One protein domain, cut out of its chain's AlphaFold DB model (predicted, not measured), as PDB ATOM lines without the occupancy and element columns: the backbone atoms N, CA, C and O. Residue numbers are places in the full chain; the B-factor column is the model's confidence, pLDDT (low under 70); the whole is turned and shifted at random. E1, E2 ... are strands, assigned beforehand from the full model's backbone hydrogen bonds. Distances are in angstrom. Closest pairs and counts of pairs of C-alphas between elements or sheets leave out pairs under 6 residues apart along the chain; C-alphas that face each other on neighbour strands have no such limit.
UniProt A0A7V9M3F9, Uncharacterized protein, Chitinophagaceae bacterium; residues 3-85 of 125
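What this domain is: This is residues 3 to 85 of the 125 residues of an uncharacterized protein of Chitinophagaceae bacterium (UniProt A0A7V9M3F9). What does the model look like at first sight? A thin twisted sheet of E1, E2, E5, E6, E7 and E8 makes one end of an elongated shape, and a two-stranded hairpin, E3 and E4, is held away from it as an arm at the other end. Residues 21 to 26 and 48 to 51 bridge the two parts. What is it built of? The printed part has 83 residues with no named helix and eight named strands, E1 to E8 in order, an all-strand class; the larger sheet is branched, and the neighbour pairs in both sheets are antiparallel. The whole is extended, with a radius of gyration of the C-alphas of 19.3 A and spans of 57 by 31 by 21 A.

Where its parts are: Where do the first strands run? E1 is residues 3 to 6, from C-alpha 3 at (103.556, 121.531, 127.862). E2, residues 12 to 20, is the longest by residues and covers 23.0 A. E3, residues 27 to 33, covers 18.9 A, and E4, residues 40 to 47, covers 19.6 A. And the later ones? E5 is residues 52 to 54, and E6, residues 56 to 61, covers 16.5 A. E7, residues 68 to 75, covers 20.6 A. E8, residues 78 to 80, ends with C-alpha 80 at (104.623, 109.626, 143.326).

How they stand to each other: What lies beside E2? The pairing is staggered: E1, its hairpin partner, is on one side with N 3 and O 16 at 2.8 A, and E6 is on the other side with N 15 and O 59 at 2.9 A. E5 pairs with residues 18 to 20 of E2, with N 19 and O 53 at 2.8 A. E5 runs on into E6 at 64 degrees. What follows E6? E6, E7 and E8 form a meander, each strand the antiparallel neighbour of the one before, with N 58 and O 72 at 2.8 A and N 75 and O 78 at 2.8 A. How is the other sheet paired? E3 and E4 are an antiparallel hairpin at 152 degrees, with N 30 and O 44 at 3.0 A. E3 is apart from E2, and E4 is apart from E5.

The domain as a whole: How large is it? The two C-alphas farthest apart, those of Phe 9 and Gly 36, are 59.3 A from each other. The branched sheet is only just strongly twisted, with C-alphas up to 4.1 A off its best plane. Is the printed part continuous? The printed part has no cut, and no link is long. Where is confidence low? The mean pLDDT of the printed part is 83.7, and residues 82 to 85 are under 70.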
ATOM      1  N   GLN A   3     103.131 120.138 127.970       89.25
ATOM      2  CA  GLN A   3     103.556 121.531 127.862       89.25
ATOM      3  C   GLN A   3     105.075 121.582 127.972       89.25
ATOM      4  O   GLN A   3     105.647 120.998 128.891       89.25
ATOM      5  N   GLN A   4     105.728 122.268 127.043       91.56
ATOM      6  CA  GLN A   4     107.181 122.402 127.015       91.56
ATOM      7  C   GLN A   4     107.544 123.879 127.108       91.56
ATOM      8  O   GLN A   4     106.974 124.716 126.410       91.56
ATOM      9  N   TYR A   5     108.483 124.189 127.991       90.56
ATOM     10  CA  TYR A   5     108.963 125.539 128.236       90.56
ATOM     11  C   TYR A   5     110.423 125.611 127.839       90.56
ATOM     12  O   TYR A   5     111.211 124.740 128.216       90.56
ATOM     13  N   PHE A   6     110.767 126.672 127.122       90.50
ATOM     14  CA  PHE A   6     112.103 126.909 126.600       90.50
ATOM     15  C   PHE A   6     112.632 128.257 127.090       90.50
ATOM     16  O   PHE A   6     111.858 129.157 127.424       90.50
ATOM     17  N   THR A   7     113.953 128.399 127.140       88.56
ATOM     18  CA  THR A   7     114.610 129.695 127.307       88.56
ATOM     19  C   THR A   7     114.435 130.533 126.038       88.56
ATOM     20  O   THR A   7     114.059 130.025 124.981       88.56
ATOM     21  N   ASN A   8     114.782 131.821 126.099       87.19
ATOM     22  CA  ASN A   8     114.800 132.684 124.911       87.19
ATOM     23  C   ASN A   8     115.751 132.173 123.810       87.19
ATOM     24  O   ASN A   8     115.592 132.547 122.653       87.19
ATOM     25  N   PHE A   9     116.726 131.333 124.170       86.75
ATOM     26  CA  PHE A   9     117.681 130.718 123.248       86.75
ATOM     27  C   PHE A   9     117.196 129.370 122.688       86.75
ATOM     28  O   PHE A   9     117.845 128.809 121.810       86.75
ATOM     29  N   GLY A  10     116.035 128.878 123.137       84.00
ATOM     30  CA  GLY A  10     115.434 127.630 122.666       84.00
ATOM     31  C   GLY A  10     115.830 126.389 123.466       84.00
ATOM     32  O   GLY A  10     115.418 125.288 123.109       84.00
ATOM     33  N   ASP A  11     116.580 126.541 124.558       86.31
ATOM     34  CA  ASP A  11     116.949 125.415 125.418       86.31
ATOM     35  C   ASP A  11     115.757 124.977 126.278       86.31
ATOM     36  O   ASP A  11     115.061 125.835 126.831       86.31
ATOM     37  N   PRO A  12     115.493 123.667 126.430       86.56
ATOM     38  CA  PRO A  12     114.396 123.190 127.258       86.56
ATOM     39  C   PRO A  12     114.667 123.526 128.724       86.56
ATOM     40  O   PRO A  12     115.751 123.280 129.242       86.56
ATOM     41  N   VAL A  13     113.656 124.063 129.401       90.19
ATOM     42  CA  VAL A  13     113.679 124.378 130.839       90.19
ATOM     43  C   VAL A  13     112.804 123.394 131.596       90.19
ATOM     44  O   VAL A  13     113.172 122.896 132.662       90.19
ATOM     45  N   ARG A  14     111.619 123.101 131.052       90.19
ATOM     46  CA  ARG A  14     110.637 122.256 131.725       90.19
ATOM     47  C   ARG A  14     109.732 121.544 130.734       90.19
ATOM     48  O   ARG A  14     109.224 122.163 129.808       90.19
ATOM     49  N   GLU A  15     109.464 120.275 130.998       91.94
ATOM     50  CA  GLU A  15     108.378 119.524 130.376       91.94
ATOM     51  C   GLU A  15     107.358 119.174 131.453       91.94
ATOM     52  O   GLU A  15     107.693 118.547 132.459       91.94
ATOM     53  N   GLU A  16     106.116 119.592 131.250       92.00
ATOM     54  CA  GLU A  16     105.001 119.302 132.136       92.00
ATOM     55  C   GLU A  16     103.984 118.427 131.430       92.00
ATOM     56  O   GLU A  16     103.648 118.639 130.263       92.00
ATOM     57  N   ASN A  17     103.415 117.495 132.178       90.12
ATOM     58  CA  ASN A  17     102.285 116.724 131.713       90.12
ATOM     59  C   ASN A  17     101.061 117.006 132.597       90.12
ATOM     60  O   ASN A  17     101.105 116.995 133.831       90.12
ATOM     61  N   TRP A  18      99.958 117.338 131.942       88.50
ATOM     62  CA  TRP A  18      98.712 117.728 132.583       88.50
ATOM     63  C   TRP A  18      97.621 116.729 132.225       88.50
ATOM     64  O   TRP A  18      97.413 116.408 131.055       88.50
ATOM     65  N   ARG A  19      96.867 116.263 133.214       86.06
ATOM     66  CA  ARG A  19      95.649 115.493 132.980       86.06
ATOM     67  C   ARG A  19      94.471 116.450 132.970       86.06
ATOM     68  O   ARG A  19      94.220 117.130 133.963       86.06
ATOM     69  N   ALA A  20      93.795 116.509 131.831       82.62
ATOM     70  CA  ALA A  20      92.569 117.271 131.692       82.62
ATOM     71  C   ALA A  20      91.401 116.529 132.347       82.62
ATOM     72  O   ALA A  20      91.445 115.311 132.558       82.62
ATOM     73  N   TYR A  21      90.360 117.295 132.632       79.75
ATOM     74  CA  TYR A  21      89.056 116.792 133.006       79.75
ATOM     75  C   TYR A  21      88.495 115.815 131.956       79.75
ATOM     76  O   TYR A  21      88.692 116.011 130.755       79.75
ATOM     77  N   ASN A  22      87.807 114.763 132.408       81.25
ATOM     78  CA  ASN A  22      87.158 113.805 131.516       81.25
ATOM     79  C   ASN A  22      85.781 114.346 131.080       81.25
ATOM     80  O   ASN A  22      84.878 114.375 131.917       81.25
ATOM     81  N   PRO A  23      85.585 114.739 129.806       78.19
ATOM     82  CA  PRO A  23      84.311 115.290 129.346       78.19
ATOM     83  C   PRO A  23      83.160 114.275 129.396       78.19
ATOM     84  O   PRO A  23      82.008 114.686 129.515       78.19
ATOM     85  N   ASP A  24      83.460 112.972 129.362       82.00
ATOM     86  CA  ASP A  24      82.454 111.903 129.411       82.00
ATOM     87  C   ASP A  24      81.837 111.730 130.809       82.00
ATOM     88  O   ASP A  24      80.808 111.074 130.962       82.00
ATOM     89  N   ALA A  25      82.445 112.333 131.836       79.88
ATOM     90  CA  ALA A  25      81.978 112.282 133.218       79.88
ATOM     91  C   ALA A  25      81.627 113.689 133.750       79.88
ATOM     92  O   ALA A  25      82.280 114.141 134.688       79.88
ATOM     93  N   PRO A  26      80.602 114.376 133.185       80.06
ATOM     94  CA  PRO A  26      80.269 115.795 133.415       80.06
ATOM     95  C   PRO A  26      79.846 116.160 134.851       80.06
ATOM     96  O   PRO A  26      79.683 117.340 135.170       80.06
ATOM     97  N   TYR A  27      79.629 115.168 135.712       82.38
ATOM     98  CA  TYR A  27      79.132 115.349 137.071       82.38
ATOM     99  C   TYR A  27      80.048 114.655 138.077       82.38
ATOM    100  O   TYR A  27      80.572 113.579 137.797       82.38
ATOM    101  N   ASP A  28      80.206 115.271 139.244       79.81
ATOM    102  CA  ASP A  28      80.918 114.725 140.397       79.81
ATOM    103  C   ASP A  28      79.953 114.569 141.583       79.81
ATOM    104  O   ASP A  28      78.901 115.217 141.647       79.81
ATOM    105  N   THR A  29      80.294 113.690 142.519       85.88
ATOM    106  CA  THR A  29      79.493 113.400 143.711       85.88
ATOM    107  C   THR A  29      80.157 113.993 144.939       85.88
ATOM    108  O   THR A  29      81.280 113.624 145.282       85.88
ATOM    109  N   ILE A  30      79.447 114.878 145.635       83.75
ATOM    110  CA  ILE A  30      79.930 115.498 146.870       83.75
ATOM    111  C   ILE A  30      79.164 114.899 148.048       83.75
ATOM    112  O   ILE A  30      77.931 114.876 148.043       83.75
ATOM    113  N   ALA A  31      79.901 114.429 149.054       86.44
ATOM    114  CA  ALA A  31      79.330 113.958 150.309       86.44
ATOM    115  C   ALA A  31      78.754 115.140 151.103       86.44
ATOM    116  O   ALA A  31      79.453 116.113 151.395       86.44
ATOM    117  N   VAL A  32      77.476 115.048 151.456       85.69
ATOM    118  CA  VAL A  32      76.803 115.979 152.359       85.69
ATOM    119  C   VAL A  32      76.924 115.414 153.767       85.69
ATOM    120  O   VAL A  32      76.338 114.379 154.096       85.69
ATOM    121  N   TYR A  33      77.724 116.089 154.585       85.12
ATOM    122  CA  TYR A  33      77.971 115.681 155.960       85.12
ATOM    123  C   TYR A  33      76.866 116.161 156.899       85.12
ATOM    124  O   TYR A  33      76.332 117.262 156.752       85.12
ATOM    125  N   GLY A  34      76.545 115.312 157.871       83.00
ATOM    126  CA  GLY A  34      75.591 115.598 158.929       83.00
ATOM    127  C   GLY A  34      76.148 116.403 160.093       83.00
ATOM    128  O   GLY A  34      77.282 116.869 160.086       83.00
ATOM    129  N   THR A  35      75.334 116.526 161.139       82.88
ATOM    130  CA  THR A  35      75.751 117.105 162.427       82.88
ATOM    131  C   THR A  35      76.592 116.140 163.268       82.88
ATOM    132  O   THR A  35      77.176 116.552 164.269       82.88
ATOM    133  N   GLY A  36      76.637 114.856 162.899       79.62
ATOM    134  CA  GLY A  36      77.508 113.850 163.501       79.62
ATOM    135  C   GLY A  36      78.956 113.954 163.010       79.62
ATOM    136  O   GLY A  36      79.241 114.510 161.951       79.62
ATOM    137  N   SER A  37      79.896 113.394 163.774       76.31
ATOM    138  CA  SER A  37      81.311 113.346 163.380       76.31
ATOM    139  C   SER A  37      81.499 112.451 162.147       76.31
ATOM    140  O   SER A  37      81.319 111.239 162.240       76.31
ATOM    141  N   ASN A  38      81.872 113.043 161.004       77.06
ATOM    142  CA  ASN A  38      82.153 112.358 159.730       77.06
ATOM    143  C   ASN A  38      81.016 111.476 159.168       77.06
ATOM    144  O   ASN A  38      81.265 110.606 158.332       77.06
ATOM    145  N   GLU A  39      79.766 111.705 159.569       84.81
ATOM    146  CA  GLU A  39      78.620 110.988 159.007       84.81
ATOM    147  C   GLU A  39      78.230 111.577 157.647       84.81
ATOM    148  O   GLU A  39      77.988 112.781 157.534       84.81
ATOM    149  N   ILE A  40      78.164 110.733 156.615       83.06
ATOM    150  CA  ILE A  40      77.700 111.117 155.277       83.06
ATOM    151  C   ILE A  40      76.212 110.784 155.188       83.06
ATOM    152  O   ILE A  40      75.846 109.610 155.182       83.06
ATOM    153  N   ILE A  41      75.370 111.814 155.132       85.75
ATOM    154  CA  ILE A  41      73.907 111.664 155.094       85.75
ATOM    155  C   ILE A  41      73.426 111.426 153.664       85.75
ATOM    156  O   ILE A  41      72.516 110.632 153.436       85.75
ATOM    157  N   ASP A  42      74.015 112.131 152.701       86.06
ATOM    158  CA  ASP A  42      73.583 112.094 151.309       86.06
ATOM    159  C   ASP A  42      74.752 112.395 150.363       86.06
ATOM    160  O   ASP A  42      75.772 112.960 150.770       86.06
ATOM    161  N   TYR A  43      74.599 112.039 149.092       88.25
ATOM    162  CA  TYR A  43      75.520 112.412 148.025       88.25
ATOM    163  C   TYR A  43      74.797 113.282 147.011       88.25
ATOM    164  O   TYR A  43      73.898 112.838 146.298       88.25
ATOM    165  N   LYS A  44      75.244 114.530 146.890       87.88
ATOM    166  CA  LYS A  44      74.700 115.446 145.893       87.88
ATOM    167  C   LYS A  44      75.520 115.366 144.614       87.88
ATOM    168  O   LYS A  44      76.734 115.569 144.631       87.88
ATOM    169  N   ILE A  45      74.836 115.118 143.501       86.25
ATOM    170  CA  ILE A  45      75.421 115.183 142.162       86.25
ATOM    171  C   ILE A  45      75.516 116.655 141.760       86.25
ATOM    172  O   ILE A  45      74.507 117.363 141.693       86.25
ATOM    173  N   VAL A  46      76.732 117.123 141.504       83.12
ATOM    174  CA  VAL A  46      77.018 118.496 141.080       83.12
ATOM    175  C   VAL A  46      77.753 118.447 139.748       83.12
ATOM    176  O   VAL A  46      78.499 117.514 139.471       83.12
ATOM    177  N   LYS A  47      77.524 119.437 138.883       82.81
ATOM    178  CA  LYS A  47      78.293 119.575 137.642       82.81
ATOM    179  C   LYS A  47      79.767 119.723 138.002       82.81
ATOM    180  O   LYS A  47      80.108 120.628 138.762       82.81
ATOM    181  N   ALA A  48      80.617 118.846 137.482       78.94
ATOM    182  CA  ALA A  48      82.027 118.930 137.805       78.94
ATOM    183  C   ALA A  48      82.629 120.152 137.103       78.94
ATOM    184  O   ALA A  48      82.333 120.444 135.938       78.94
ATOM    185  N   GLU A  49      83.465 120.884 137.827       76.62
ATOM    186  CA  GLU A  49      84.192 122.000 137.246       76.62
ATOM    187  C   GLU A  49      85.318 121.482 136.352       76.62
ATOM    188  O   GLU A  49      85.952 120.463 136.628       76.62
ATOM    189  N   GLN A  50      85.574 122.188 135.253       74.88
ATOM    190  CA  GLN A  50      86.691 121.846 134.384       74.88
ATOM    191  C   GLN A  50      87.988 122.241 135.081       74.88
ATOM    192  O   GLN A  50      88.273 123.424 135.260       74.88
ATOM    193  N   TYR A  51      88.794 121.248 135.439       79.00
ATOM    194  CA  TYR A  51      90.110 121.465 136.020       79.00
ATOM    195  C   TYR A  51      91.180 120.659 135.276       79.00
ATOM    196  O   TYR A  51      90.908 119.663 134.604       79.00
ATOM    197  N   SER A  52      92.427 121.113 135.388       82.62
ATOM    198  CA  SER A  52      93.601 120.386 134.907       82.62
ATOM    199  C   SER A  52      94.520 120.099 136.082       82.62
ATOM    200  O   SER A  52      94.827 120.987 136.873       82.62
ATOM    201  N   VAL A  53      94.954 118.848 136.202       86.19
ATOM    202  CA  VAL A  53      95.768 118.380 137.327       86.19
ATOM    203  C   VAL A  53      97.138 117.962 136.833       86.19
ATOM    204  O   VAL A  53      97.262 117.380 135.752       86.19
ATOM    205  N   ARG A  54      98.174 118.202 137.638       85.31
ATOM    206  CA  ARG A  54      99.522 117.701 137.351       85.31
ATOM    207  C   ARG A  54      99.505 116.174 137.349       85.31
ATOM    208  O   ARG A  54      99.030 115.557 138.309       85.31
ATOM    209  N   HIS A  55      99.980 115.570 136.263       87.88
ATOM    210  CA  HIS A  55      99.946 114.122 136.082       87.88
ATOM    211  C   HIS A  55     101.011 113.642 135.096       87.88
ATOM    212  O   HIS A  55     101.254 114.289 134.088       87.88
ATOM    213  N   GLY A  56     101.584 112.469 135.332       86.50
ATOM    214  CA  GLY A  56     102.636 111.892 134.505       86.50
ATOM    215  C   GLY A  56     104.021 112.427 134.856       86.50
ATOM    216  O   GLY A  56     104.247 112.955 135.944       86.50
ATOM    217  N   GLU A  57     104.963 112.248 133.937       90.25
ATOM    218  CA  GLU A  57     106.359 112.631 134.134       90.25
ATOM    219  C   GLU A  57     106.585 114.115 133.861       90.25
ATOM    220  O   GLU A  57     106.127 114.658 132.858       90.25
ATOM    221  N   TRP A  58     107.297 114.756 134.778       91.38
ATOM    222  CA  TRP A  58     107.674 116.156 134.735       91.38
ATOM    223  C   TRP A  58     109.187 116.233 134.774       91.38
ATOM    224  O   TRP A  58     109.820 115.709 135.695       91.38
ATOM    225  N   LYS A  59     109.773 116.867 133.764       91.50
ATOM    226  CA  LYS A  59     111.223 116.966 133.617       91.50
ATOM    227  C   LYS A  59     111.649 118.408 133.775       91.50
ATOM    228  O   LYS A  59     111.067 119.303 133.169       91.50
ATOM    229  N   PHE A  60     112.672 118.614 134.586       90.25
ATOM    230  CA  PHE A  60     113.282 119.914 134.811       90.25
ATOM    231  C   PHE A  60     114.708 119.873 134.299       90.25
ATOM    232  O   PHE A  60     115.464 118.955 134.631       90.25
ATOM    233  N   TYR A  61     115.056 120.876 133.514       90.38
ATOM    234  CA  TYR A  61     116.338 120.997 132.853       90.38
ATOM    235  C   TYR A  61     117.081 122.220 133.381       90.38
ATOM    236  O   TYR A  61     116.472 123.208 133.795       90.38
ATOM    237  N   ASP A  62     118.403 122.131 133.386       88.12
ATOM    238  CA  ASP A  62     119.281 123.247 133.698       88.12
ATOM    239  C   ASP A  62     119.319 124.208 132.504       88.12
ATOM    240  O   ASP A  62     119.776 123.800 131.434       88.12
ATOM    241  N   PRO A  63     118.888 125.471 132.655       82.38
ATOM    242  CA  PRO A  63     118.883 126.428 131.555       82.38
ATOM    243  C   PRO A  63     120.285 126.770 131.032       82.38
ATOM    244  O   PRO A  63     120.390 127.278 129.922       82.38
ATOM    245  N   ALA A  64     121.358 126.519 131.797       82.44
ATOM    246  CA  ALA A  64     122.725 126.799 131.351       82.44
ATOM    247  C   ALA A  64     123.357 125.640 130.564       82.44
ATOM    248  O   ALA A  64     124.202 125.867 129.702       82.44
ATOM    249  N   THR A  65     122.992 124.394 130.881       81.38
ATOM    250  CA  THR A  65     123.647 123.198 130.319       81.38
ATOM    251  C   THR A  65     122.714 122.299 129.511       81.38
ATOM    252  O   THR A  65     123.184 121.347 128.886       81.38
ATOM    253  N   GLY A  66     121.402 122.548 129.547       79.31
ATOM    254  CA  GLY A  66     120.374 121.704 128.932       79.31
ATOM    255  C   GLY A  66     120.260 120.312 129.565       79.31
ATOM    256  O   GLY A  66     119.577 119.434 129.035       79.31
ATOM    257  N   ARG A  67     120.947 120.063 130.686       85.69
ATOM    258  CA  ARG A  67     120.963 118.754 131.347       85.69
ATOM    259  C   ARG A  67     119.716 118.561 132.192       85.69
ATOM    260  O   ARG A  67     119.237 119.488 132.834       85.69
ATOM    261  N   LEU A  68     119.219 117.329 132.233       88.19
ATOM    262  CA  LEU A  68     118.109 116.945 133.099       88.19
ATOM    263  C   LEU A  68     118.552 117.017 134.569       88.19
ATOM    264  O   LEU A  68     119.375 116.216 135.007       88.19
ATOM    265  N   ILE A  69     117.993 117.961 135.323       89.00
ATOM    266  CA  ILE A  69     118.239 118.112 136.763       89.00
ATOM    267  C   ILE A  69     117.357 117.140 137.542       89.00
ATOM    268  O   ILE A  69     117.797 116.510 138.502       89.00
ATOM    269  N   LYS A  70     116.076 117.059 137.166       86.69
ATOM    270  CA  LYS A  70     115.065 116.385 137.979       86.69
ATOM    271  C   LYS A  70     113.980 115.764 137.118       86.69
ATOM    272  O   LYS A  70     113.548 116.339 136.121       86.69
ATOM    273  N   THR A  71     113.503 114.602 137.545       89.75
ATOM    274  CA  THR A  71     112.312 113.965 136.982       89.75
ATOM    275  C   THR A  71     111.368 113.585 138.104       89.75
ATOM    276  O   THR A  71     111.702 112.739 138.934       89.75
ATOM    277  N   GLU A  72     110.189 114.190 138.105       89.44
ATOM    278  CA  GLU A  72     109.117 113.900 139.051       89.44
ATOM    279  C   GLU A  72     107.988 113.170 138.336       89.44
ATOM    280  O   GLU A  72     107.669 113.480 137.194       89.44
ATOM    281  N   ILE A  73     107.381 112.192 139.002       89.00
ATOM    282  CA  ILE A  73     106.171 111.544 138.503       89.00
ATOM    283  C   ILE A  73     105.024 112.031 139.373       89.00
ATOM    284  O   ILE A  73     105.052 111.871 140.590       89.00
ATOM    285  N   PHE A  74     104.019 112.632 138.752       87.50
ATOM    286  CA  PHE A  74     102.812 113.078 139.427       87.50
ATOM    287  C   PHE A  74     101.653 112.124 139.130       87.50
ATOM    288  O   PHE A  74     101.409 111.768 137.980       87.50
ATOM    289  N   ASP A  75     100.875 111.756 140.143       85.62
ATOM    290  CA  ASP A  75      99.529 111.221 139.954       85.62
ATOM    291  C   ASP A  75      98.528 112.142 140.643       85.62
ATOM    292  O   ASP A  75      98.596 112.333 141.853       85.62
ATOM    293  N   ARG A  76      97.614 112.738 139.867       84.00
ATOM    294  CA  ARG A  76      96.529 113.595 140.364       84.00
ATOM    295  C   ARG A  76      97.011 114.565 141.458       84.00
ATOM    296  O   ARG A  76      96.529 114.522 142.584       84.00
ATOM    297  N   ASN A  77      97.982 115.421 141.116       84.38
ATOM    298  CA  ASN A  77      98.637 116.422 141.980       84.38
ATOM    299  C   ASN A  77      99.537 115.888 143.102       84.38
ATOM    300  O   ASN A  77     100.227 116.688 143.735       84.38
ATOM    301  N   HIS A  78      99.595 114.578 143.314       83.38
ATOM    302  CA  HIS A  78     100.462 113.963 144.308       83.38
ATOM    303  C   HIS A  78     101.764 113.519 143.649       83.38
ATOM    304  O   HIS A  78     101.753 112.882 142.595       83.38
ATOM    305  N   VAL A  79     102.897 113.860 144.265       85.69
ATOM    306  CA  VAL A  79     104.201 113.357 143.824       85.69
ATOM    307  C   VAL A  79     104.265 111.878 144.181       85.69
ATOM    308  O   VAL A  79     104.306 111.513 145.356       85.69
ATOM    309  N   GLN A  80     104.283 111.027 143.163       83.69
ATOM    310  CA  GLN A  80     104.623 109.626 143.326       83.69
ATOM    311  C   GLN A  80     106.124 109.581 143.612       83.69
ATOM    312  O   GLN A  80     106.949 109.906 142.750       83.69
ATOM    313  N   LYS A  81     106.500 109.196 144.836       74.81
ATOM    314  CA  LYS A  81     107.869 108.735 145.062       74.81
ATOM    315  C   LYS A  81     108.030 107.526 144.158       74.81
ATOM    316  O   LYS A  81     107.273 106.566 144.296       74.81
ATOM    317  N   LYS A  82     108.962 107.600 143.206       63.91
ATOM    318  CA  LYS A  82     109.357 106.409 142.461       63.91
ATOM    319  C   LYS A  82     109.651 105.344 143.524       63.91
ATOM    320  O   LYS A  82     110.440 105.653 144.423       63.91
ATOM    321  N   PRO A  83     109.005 104.162 143.504       57.09
ATOM    322  CA  PRO A  83     109.592 103.042 144.222       57.09
ATOM    323  C   PRO A  83     111.033 102.979 143.728       57.09
ATOM    324  O   PRO A  83     111.249 103.182 142.525       57.09
ATOM    325  N   ASP A  84     111.997 102.831 144.645       49.78
ATOM    326  CA  ASP A  84     113.387 102.618 144.258       49.78
ATOM    327  C   ASP A  84     113.361 101.667 143.075       49.78
ATOM    328  O   ASP A  84     112.719 100.612 143.133       49.78
ATOM    329  N   LEU A  85     113.931 102.121 141.960       52.69
ATOM    330  CA  LEU A  85     114.166 101.267 140.822       52.69
ATOM    331  C   LEU A  85     115.033 100.137 141.376       52.69
ATOM    332  O   LEU A  85     116.252 100.253 141.413       52.69
TER     333      LEU A  85